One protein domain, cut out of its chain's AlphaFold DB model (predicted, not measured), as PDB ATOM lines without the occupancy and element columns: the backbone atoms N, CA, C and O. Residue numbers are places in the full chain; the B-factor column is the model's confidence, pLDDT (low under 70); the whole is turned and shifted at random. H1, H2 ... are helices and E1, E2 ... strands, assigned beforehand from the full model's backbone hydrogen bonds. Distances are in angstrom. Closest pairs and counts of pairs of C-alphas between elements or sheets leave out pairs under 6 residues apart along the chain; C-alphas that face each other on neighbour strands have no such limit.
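Overview. This is residues 21 to 87 of the 88 residues of an uncharacterized protein of Shewanella baltica (strain OS155 / ATCC BAA-1091) (UniProt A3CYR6). A strongly twisted sheet of six short and long strands curls round one helix, H1, with the long strand E5 running through the middle of the whole. E5 forms a hairpin with E4 at its first end and one with E6 at its last end, while the small helix H2 at the end of the printed part only grazes the sheet. The printed part has 67 residues, with two named helices and six named strands in the order E1 H1 E2 E3 E4 E5 E6 H2. The sheet is branched and mixed, with parallel and antiparallel pairs, and the class is mixed, helices and strands. The whole is compact, with a radius of gyration of the C-alphas of 10.6 A, and rounded, spanning 24 by 24 by 22 A.

Along the chain. E1 is residues 21 to 24, 10.0 A long, beginning at C-alpha 21 (204.219, 190.428, 217.719). H1, residues 25 to 32, is 10.3 A long. E2 is residues 36 to 39, 10.3 A; E3 is residues 50 to 53, 9.5 A; E4 is residues 59 to 62, 9.3 A. E5, residues 65 to 73, is 24.5 A long, from C-alpha 65 (184.757, 194.319, 230.755) to C-alpha 73 (196.690, 200.659, 210.311). E6 is residues 76 to 79, 10.0 A. H2, residues 84 to 87, is 5.9 A long and ends at C-alpha 87 (189.181, 209.946, 223.462).

Arrangement. E5 has three neighbours in staggered pairing: E4 over residues 65 to 68, E2 over 67 to 70, E6 over 70 to 73. E2 lies on one side of E5, E4 and E6 on the other side. E4, E5 and E6 are a meander, each the antiparallel neighbour of the one before; N 60 and O 67 are 2.8 A apart, N 71 and O 78 2.8 A. E2 is parallel to E5, with N 38 and O 68 at 2.8 A. E3 is parallel to E6, with N 52 and O 77 at 2.7 A. E1 is antiparallel to E3, with N 23 and O 51 at 3.0 A. H1 is on the sheet, which curls round it; its closest C-alphas to E3 are those of Val 25 and Arg 50, 6.0 A, and to E2 those of Leu 29 and Ala 36, 6.7 A. H1 and E5 are near each other. H2 only grazes the sheet with residues 84 to 85; H1 and H2 are apart. In H1 every O i to N i+4 pair is within hydrogen-bond range; H2 is too short for such a pair.

Size, cuts and confidence. The C-alphas of His 64 and Thr 74 are the two farthest apart, at 30.7 A. The printed part has no cut and no long link; E2 to E3, with 10 residues between them, is short. Mean pLDDT of the printed part is 82.4, and residues 82 to 87 are under 70.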
ATOM      1  N   LEU A  21     204.754 191.776 217.614       83.38
ATOM      2  CA  LEU A  21     204.219 190.428 217.719       83.38
ATOM      3  C   LEU A  21     202.825 190.390 217.094       83.38
ATOM      4  O   LEU A  21     201.960 191.169 217.481       83.38
ATOM      5  N   GLU A  22     202.603 189.504 216.131       87.75
ATOM      6  CA  GLU A  22     201.273 189.249 215.575       87.75
ATOM      7  C   GLU A  22     200.622 188.108 216.356       87.75
ATOM      8  O   GLU A  22     201.164 187.005 216.405       87.75
ATOM      9  N   LEU A  23     199.480 188.384 216.983       86.81
ATOM     10  CA  LEU A  23     198.677 187.390 217.692       86.81
ATOM     11  C   LEU A  23     197.232 187.450 217.210       86.81
ATOM     12  O   LEU A  23     196.736 188.517 216.843       86.81
ATOM     13  N   SER A  24     196.551 186.309 217.235       91.06
ATOM     14  CA  SER A  24     195.106 186.288 217.030       91.06
ATOM     15  C   SER A  24     194.398 186.948 218.213       91.06
ATOM     16  O   SER A  24     194.919 186.989 219.331       91.06
ATOM     17  N   VAL A  25     193.193 187.466 217.996       90.69
ATOM     18  CA  VAL A  25     192.372 187.997 219.086       90.69
ATOM     19  C   VAL A  25     192.149 186.928 220.156       90.69
ATOM     20  O   VAL A  25     192.261 187.256 221.331       90.69
ATOM     21  N   ALA A  26     191.917 185.664 219.785       90.69
ATOM     22  CA  ALA A  26     191.815 184.562 220.745       90.69
ATOM     23  C   ALA A  26     193.055 184.452 221.647       90.69
ATOM     24  O   ALA A  26     192.927 184.534 222.869       90.69
ATOM     25  N   ASP A  27     194.247 184.374 221.049       88.56
ATOM     26  CA  ASP A  27     195.516 184.291 221.784       88.56
ATOM     27  C   ASP A  27     195.710 185.486 222.714       88.56
ATOM     28  O   ASP A  27     196.207 185.346 223.832       88.56
ATOM     29  N   ILE A  28     195.322 186.679 222.258       86.12
ATOM     30  CA  ILE A  28     195.393 187.889 223.068       86.12
ATOM     31  C   ILE A  28     194.484 187.733 224.276       86.12
ATOM     32  O   ILE A  28     194.964 187.879 225.393       86.12
ATOM     33  N   LEU A  29     193.202 187.415 224.102       87.12
ATOM     34  CA  LEU A  29     192.275 187.273 225.228       87.12
ATOM     35  C   LEU A  29     192.766 186.222 226.234       87.12
ATOM     36  O   LEU A  29     192.816 186.508 227.430       87.12
ATOM     37  N   GLU A  30     193.232 185.067 225.757       85.38
ATOM     38  CA  GLU A  30     193.744 183.989 226.611       85.38
ATOM     39  C   GLU A  30     195.011 184.385 227.379       85.38
ATOM     40  O   GLU A  30     195.114 184.146 228.582       85.38
ATOM     41  N   GLN A  31     195.975 185.030 226.719       81.56
ATOM     42  CA  GLN A  31     197.240 185.402 227.356       81.56
ATOM     43  C   GLN A  31     197.128 186.652 228.239       81.56
ATOM     44  O   GLN A  31     197.896 186.825 229.188       81.56
ATOM     45  N   THR A  32     196.212 187.562 227.909       76.81
ATOM     46  CA  THR A  32     196.046 188.836 228.620       76.81
ATOM     47  C   THR A  32     194.999 188.804 229.720       76.81
ATOM     48  O   THR A  32     195.059 189.646 230.618       76.81
ATOM     49  N   GLY A  33     194.048 187.871 229.648       80.06
ATOM     50  CA  GLY A  33     192.860 187.859 230.496       80.06
ATOM     51  C   GLY A  33     191.889 189.003 230.193       80.06
ATOM     52  O   GLY A  33     191.154 189.424 231.082       80.06
ATOM     53  N   LEU A  34     191.933 189.557 228.979       84.38
ATOM     54  CA  LEU A  34     190.957 190.542 228.517       84.38
ATOM     55  C   LEU A  34     189.648 189.849 228.135       84.38
ATOM     56  O   LEU A  34     189.643 188.697 227.711       84.38
ATOM     57  N   ASP A  35     188.545 190.580 228.243       87.75
ATOM     58  CA  ASP A  35     187.218 190.106 227.856       87.75
ATOM     59  C   ASP A  35     186.971 190.265 226.350       87.75
ATOM     60  O   ASP A  35     186.301 189.439 225.731       87.75
ATOM     61  N   ALA A  36     187.488 191.341 225.743       88.38
ATOM     62  CA  ALA A  36     187.289 191.617 224.321       88.38
ATOM     63  C   ALA A  36     188.409 192.466 223.698       88.38
ATOM     64  O   ALA A  36     189.163 193.160 224.379       88.38
ATOM     65  N   VAL A  37     188.472 192.461 222.365       88.62
ATOM     66  CA  VAL A  37     189.283 193.392 221.569       88.62
ATOM     67  C   VAL A  37     188.341 194.226 220.705       88.62
ATOM     68  O   VAL A  37     187.467 193.687 220.023       88.62
ATOM     69  N   MET A  38     188.484 195.548 220.751       89.75
ATOM     70  CA  MET A  38     187.660 196.487 219.992       89.75
ATOM     71  C   MET A  38     188.514 197.534 219.286       89.75
ATOM     72  O   MET A  38     189.521 197.995 219.806       89.75
ATOM     73  N   SER A  39     188.083 197.945 218.103       88.81
ATOM     74  CA  SER A  39     188.618 199.093 217.391       88.81
ATOM     75  C   SER A  39     188.248 200.407 218.091       88.81
ATOM     76  O   SER A  39     187.227 200.494 218.781       88.81
ATOM     77  N   THR A  40     189.022 201.461 217.834       82.81
ATOM     78  CA  THR A  40     188.692 202.859 218.155       82.81
ATOM     79  C   THR A  40     187.307 203.285 217.661       82.81
ATOM     80  O   THR A  40     186.657 204.114 218.298       82.81
ATOM     81  N   ASP A  41     186.816 202.659 216.593       82.56
ATOM     82  CA  ASP A  41     185.492 202.876 215.997       82.56
ATOM     83  C   ASP A  41     184.370 202.080 216.689       82.56
ATOM     84  O   ASP A  41     183.270 201.946 216.157       82.56
ATOM     85  N   LYS A  42     184.634 201.516 217.877       80.62
ATOM     86  CA  LYS A  42     183.727 200.625 218.629       80.62
ATOM     87  C   LYS A  42     183.379 199.321 217.908       80.62
ATOM     88  O   LYS A  42     182.428 198.637 218.283       80.62
ATOM     89  N   TYR A  43     184.159 198.945 216.903       87.06
ATOM     90  CA  TYR A  43     184.002 197.667 216.222       87.06
ATOM     91  C   TYR A  43     184.645 196.546 217.040       87.06
ATOM     92  O   TYR A  43     185.823 196.636 217.363       87.06
ATOM     93  N   ARG A  44     183.911 195.487 217.387       89.62
ATOM     94  CA  ARG A  44     184.485 194.329 218.090       89.62
ATOM     95  C   ARG A  44     185.131 193.384 217.083       89.62
ATOM     96  O   ARG A  44     184.463 192.947 216.152       89.62
ATOM     97  N   LEU A  45     186.406 193.069 217.291       90.81
ATOM     98  CA  LEU A  45     187.130 192.151 216.417       90.81
ATOM     99  C   LEU A  45     186.711 190.705 216.704       90.81
ATOM    100  O   LEU A  45     186.416 190.343 217.847       90.81
ATOM    101  N   ALA A  46     186.695 189.881 215.657       91.50
ATOM    102  CA  ALA A  46     186.470 188.447 215.782       91.50
ATOM    103  C   ALA A  46     187.722 187.743 216.325       91.50
ATOM    104  O   ALA A  46     188.831 188.243 216.184       91.50
ATOM    105  N   LEU A  47     187.543 186.559 216.914       89.94
ATOM    106  CA  LEU A  47     188.631 185.773 217.509       89.94
ATOM    107  C   LEU A  47     189.730 185.370 216.505       89.94
ATOM    108  O   LEU A  47     190.884 185.228 216.905       89.94
ATOM    109  N   ASP A  48     189.370 185.214 215.229       90.50
ATOM    110  CA  ASP A  48     190.274 184.838 214.129       90.50
ATOM    111  C   ASP A  48     191.078 186.030 213.573       90.50
ATOM    112  O   ASP A  48     192.084 185.852 212.887       90.50
ATOM    113  N   GLU A  49     190.668 187.260 213.901       91.25
ATOM    114  CA  GLU A  49     191.369 188.462 213.460       91.25
ATOM    115  C   GLU A  49     192.752 188.533 214.101       91.25
ATOM    116  O   GLU A  49     192.951 188.172 215.264       91.25
ATOM    117  N   ARG A  50     193.718 189.057 213.349       89.88
ATOM    118  CA  ARG A  50     195.093 189.199 213.823       89.88
ATOM    119  C   ARG A  50     195.400 190.631 214.193       89.88
ATOM    120  O   ARG A  50     195.151 191.556 213.423       89.88
ATOM    121  N   VAL A  51     195.992 190.793 215.367       88.88
ATOM    122  CA  VAL A  51     196.439 192.077 215.885       88.88
ATOM    123  C   VAL A  51     197.941 192.035 216.081       88.88
ATOM    124  O   VAL A  51     198.497 191.210 216.806       88.88
ATOM    125  N   GLN A  52     198.600 192.988 215.446       88.44
ATOM    126  CA  GLN A  52     199.995 193.278 215.639       88.44
ATOM    127  C   GLN A  52     200.172 194.176 216.863       88.44
ATOM    128  O   GLN A  52     199.833 195.361 216.886       88.44
ATOM    129  N   LEU A  53     200.735 193.597 217.908       83.62
ATOM    130  CA  LEU A  53     201.027 194.271 219.153       83.62
ATOM    131  C   LEU A  53     202.484 194.712 219.159       83.62
ATOM    132  O   LEU A  53     203.406 193.914 218.986       83.62
ATOM    133  N   LYS A  54     202.705 196.008 219.365       79.25
ATOM    134  CA  LYS A  54     204.043 196.594 219.421       79.25
ATOM    135  C   LYS A  54     204.227 197.390 220.704       79.25
ATOM    136  O   LYS A  54     203.457 198.298 221.027       79.25
ATOM    137  N   GLY A  55     205.289 197.062 221.437       75.62
ATOM    138  CA  GLY A  55     205.647 197.742 222.675       75.62
ATOM    139  C   GLY A  55     204.555 197.655 223.749       75.62
ATOM    140  O   GLY A  55     204.242 196.582 224.264       75.62
ATOM    141  N   LYS A  56     204.004 198.806 224.153       71.00
ATOM    142  CA  LYS A  56     203.080 198.888 225.296       71.00
ATOM    143  C   LYS A  56     201.631 198.726 224.856       71.00
ATOM    144  O   LYS A  56     201.022 199.658 224.336       71.00
ATOM    145  N   VAL A  57     201.070 197.569 225.185       75.81
ATOM    146  CA  VAL A  57     199.647 197.271 225.031       75.81
ATOM    147  C   VAL A  57     198.868 197.837 226.212       75.81
ATOM    148  O   VAL A  57     199.264 197.685 227.371       75.81
ATOM    149  N   LYS A  58     197.763 198.515 225.903       73.56
ATOM    150  CA  LYS A  58     196.884 199.147 226.881       73.56
ATOM    151  C   LYS A  58     195.446 198.731 226.631       73.56
ATOM    152  O   LYS A  58     194.951 198.888 225.523       73.56
ATOM    153  N   ALA A  59     194.792 198.275 227.685       79.12
ATOM    154  CA  ALA A  59     193.370 197.988 227.688       79.12
ATOM    155  C   ALA A  59     192.602 199.069 228.453       79.12
ATOM    156  O   ALA A  59     193.149 199.711 229.357       79.12
ATOM    157  N   VAL A  60     191.345 199.253 228.075       79.12
ATOM    158  CA  VAL A  60     190.358 200.078 228.771       79.12
ATOM    159  C   VAL A  60     189.388 199.184 229.518       79.12
ATOM    160  O   VAL A  60     189.145 198.053 229.115       79.12
ATOM    161  N   TYR A  61     188.826 199.694 230.604       79.06
ATOM    162  CA  TYR A  61     187.722 199.036 231.284       79.06
ATOM    163  C   TYR A  61     186.425 199.715 230.847       79.06
ATOM    164  O   TYR A  61     186.221 200.894 231.135       79.06
ATOM    165  N   LEU A  62     185.589 198.995 230.106       75.44
ATOM    166  CA  LEU A  62     184.331 199.481 229.546       75.44
ATOM    167  C   LEU A  62     183.227 198.490 229.888       75.44
ATOM    168  O   LEU A  62     183.397 197.299 229.673       75.44
ATOM    169  N   ASP A  63     182.102 198.986 230.400       73.25
ATOM    170  CA  ASP A  63     180.905 198.172 230.672       73.25
ATOM    171  C   ASP A  63     181.196 196.898 231.495       73.25
ATOM    172  O   ASP A  63     180.772 195.796 231.170       73.25
ATOM    173  N   HIS A  64     181.986 197.041 232.562       81.62
ATOM    174  CA  HIS A  64     182.451 195.934 233.408       81.62
ATOM    175  C   HIS A  64     183.368 194.892 232.734       81.62
ATOM    176  O   HIS A  64     183.640 193.849 233.323       81.62
ATOM    177  N   GLN A  65     183.881 195.187 231.538       82.31
ATOM    178  CA  GLN A  65     184.757 194.319 230.755       82.31
ATOM    179  C   GLN A  65     186.102 194.995 230.487       82.31
ATOM    180  O   GLN A  65     186.178 196.200 230.228       82.31
ATOM    181  N   PHE A  66     187.187 194.221 230.508       84.25
ATOM    182  CA  PHE A  66     188.482 194.704 230.046       84.25
ATOM    183  C   PHE A  66     188.598 194.528 228.535       84.25
ATOM    184  O   PHE A  66     188.631 193.415 228.016       84.25
ATOM    185  N   VAL A  67     188.698 195.646 227.825       86.31
ATOM    186  CA  VAL A  67     188.718 195.682 226.368       86.31
ATOM    187  C   VAL A  67     190.050 196.224 225.868       86.31
ATOM    188  O   VAL A  67     190.474 197.320 226.240       86.31
ATOM    189  N   LEU A  68     190.723 195.487 224.987       86.19
ATOM    190  CA  LEU A  68     191.867 196.024 224.257       86.19
ATOM    191  C   LEU A  68     191.381 196.945 223.146       86.19
ATOM    192  O   LEU A  68     190.670 196.492 222.255       86.19
ATOM    193  N   LEU A  69     191.830 198.200 223.157       86.69
ATOM    194  CA  LEU A  69     191.638 199.068 222.007       86.69
ATOM    195  C   LEU A  69     192.714 198.800 220.957       86.69
ATOM    196  O   LEU A  69     193.912 198.780 221.253       86.69
ATOM    197  N   VAL A  70     192.273 198.632 219.721       88.38
ATOM    198  CA  VAL A  70     193.108 198.535 218.528       88.38
ATOM    199  C   VAL A  70     192.655 199.572 217.508       88.38
ATOM    200  O   VAL A  70     191.604 200.186 217.647       88.38
ATOM    201  N   HIS A  71     193.460 199.798 216.489       87.88
ATOM    202  CA  HIS A  71     193.107 200.620 215.341       87.88
ATOM    203  C   HIS A  71     193.611 199.916 214.090       87.88
ATOM    204  O   HIS A  71     194.613 199.198 214.148       87.88
ATOM    205  N   GLN A  72     192.895 200.076 212.983       86.12
ATOM    206  CA  GLN A  72     193.328 199.526 211.709       86.12
ATOM    207  C   GLN A  72     194.399 200.452 211.138       86.12
ATOM    208  O   GLN A  72     194.126 201.616 210.847       86.12
ATOM    209  N   GLU A  73     195.621 199.948 210.997       83.25
ATOM    210  CA  GLU A  73     196.690 200.659 210.311       83.25
ATOM    211  C   GLU A  73     197.019 199.896 209.031       83.25
ATOM    212  O   GLU A  73     197.416 198.735 209.083       83.25
ATOM    213  N   THR A  74     196.793 200.558 207.893       80.50
ATOM    214  CA  THR A  74     196.846 199.973 206.544       80.50
ATOM    215  C   THR A  74     195.964 198.723 206.412       80.50
ATOM    216  O   THR A  74     194.778 198.846 206.128       80.50
ATOM    217  N   GLU A  75     196.517 197.540 206.655       81.69
ATOM    218  CA  GLU A  75     195.871 196.231 206.491       81.69
ATOM    219  C   GLU A  75     196.012 195.346 207.740       81.69
ATOM    220  O   GLU A  75     195.674 194.166 207.711       81.69
ATOM    221  N   GLN A  76     196.530 195.892 208.843       84.88
ATOM    222  CA  GLN A  76     196.756 195.151 210.082       84.88
ATOM    223  C   GLN A  76     196.170 195.908 211.268       84.88
ATOM    224  O   GLN A  76     196.269 197.133 211.377       84.88
ATOM    225  N   TRP A  77     195.578 195.173 212.203       90.00
ATOM    226  CA  TRP A  77     195.157 195.761 213.465       90.00
ATOM    227  C   TRP A  77     196.372 196.011 214.339       90.00
ATOM    228  O   TRP A  77     197.193 195.120 214.531       90.00
ATOM    229  N   ARG A  78     196.484 197.206 214.909       87.81
ATOM    230  CA  ARG A  78     197.553 197.553 215.847       87.81
ATOM    231  C   ARG A  78     196.994 198.010 217.173       87.81
ATOM    232  O   ARG A  78     195.954 198.667 217.213       87.81
ATOM    233  N   ASN A  79     197.695 197.715 218.268       86.00
ATOM    234  CA  ASN A  79     197.282 198.203 219.582       86.00
ATOM    235  C   ASN A  79     197.187 199.732 219.608       86.00
ATOM    236  O   ASN A  79     198.069 200.444 219.129       86.00
ATOM    237  N   ALA A  80     196.119 200.230 220.218       81.00
ATOM    238  CA  ALA A  80     195.888 201.649 220.372       81.00
ATOM    239  C   ALA A  80     196.898 202.256 221.360       81.00
ATOM    240  O   ALA A  80     197.144 201.750 222.461       81.00
ATOM    241  N   GLY A  81     197.502 203.371 220.954       72.94
ATOM    242  CA  GLY A  81     198.428 204.135 221.782       72.94
ATOM    243  C   GLY A  81     197.724 205.062 222.776       72.94
ATOM    244  O   GLY A  81     196.508 205.231 222.781       72.94
ATOM    245  N   LYS A  82     198.519 205.752 223.607       65.81
ATOM    246  CA  LYS A  82     198.025 206.722 224.607       65.81
ATOM    247  C   LYS A  82     197.136 207.826 224.006       65.81
ATOM    248  O   LYS A  82     196.272 208.317 224.716       65.81
ATOM    249  N   GLN A  83     197.347 208.197 222.741       61.88
ATOM    250  CA  GLN A  83     196.539 209.210 222.051       61.88
ATOM    251  C   GLN A  83     195.109 208.724 221.777       61.88
ATOM    252  O   GLN A  83     194.163 209.452 222.042       61.88
ATOM    253  N   ALA A  84     194.936 207.473 221.342       62.25
ATOM    254  CA  ALA A  84     193.616 206.891 221.083       62.25
ATOM    255  C   ALA A  84     192.796 206.695 222.372       62.25
ATOM    256  O   ALA A  84     191.584 206.871 222.384       62.25
ATOM    257  N   LEU A  85     193.478 206.408 223.483       62.28
ATOM    258  CA  LEU A  85     192.872 206.304 224.814       62.28
ATOM    259  C   LEU A  85     192.434 207.644 225.403       62.28
ATOM    260  O   LEU A  85     191.720 207.654 226.389       62.28
ATOM    261  N   GLN A  86     192.898 208.772 224.868       58.81
ATOM    262  CA  GLN A  86     192.517 210.088 225.383       58.81
ATOM    263  C   GLN A  86     191.097 210.488 224.950       58.81
ATOM    264  O   GLN A  86     190.546 211.446 225.484       58.81
ATOM    265  N   ALA A  87     190.526 209.755 223.990       56.94
ATOM    266  CA  ALA A  87     189.181 209.946 223.462       56.94
ATOM    267  C   ALA A  87     188.112 209.057 224.139       56.94
ATOM    268  O   ALA A  87     186.942 209.158 223.770       56.94
TER     269      ALA A  87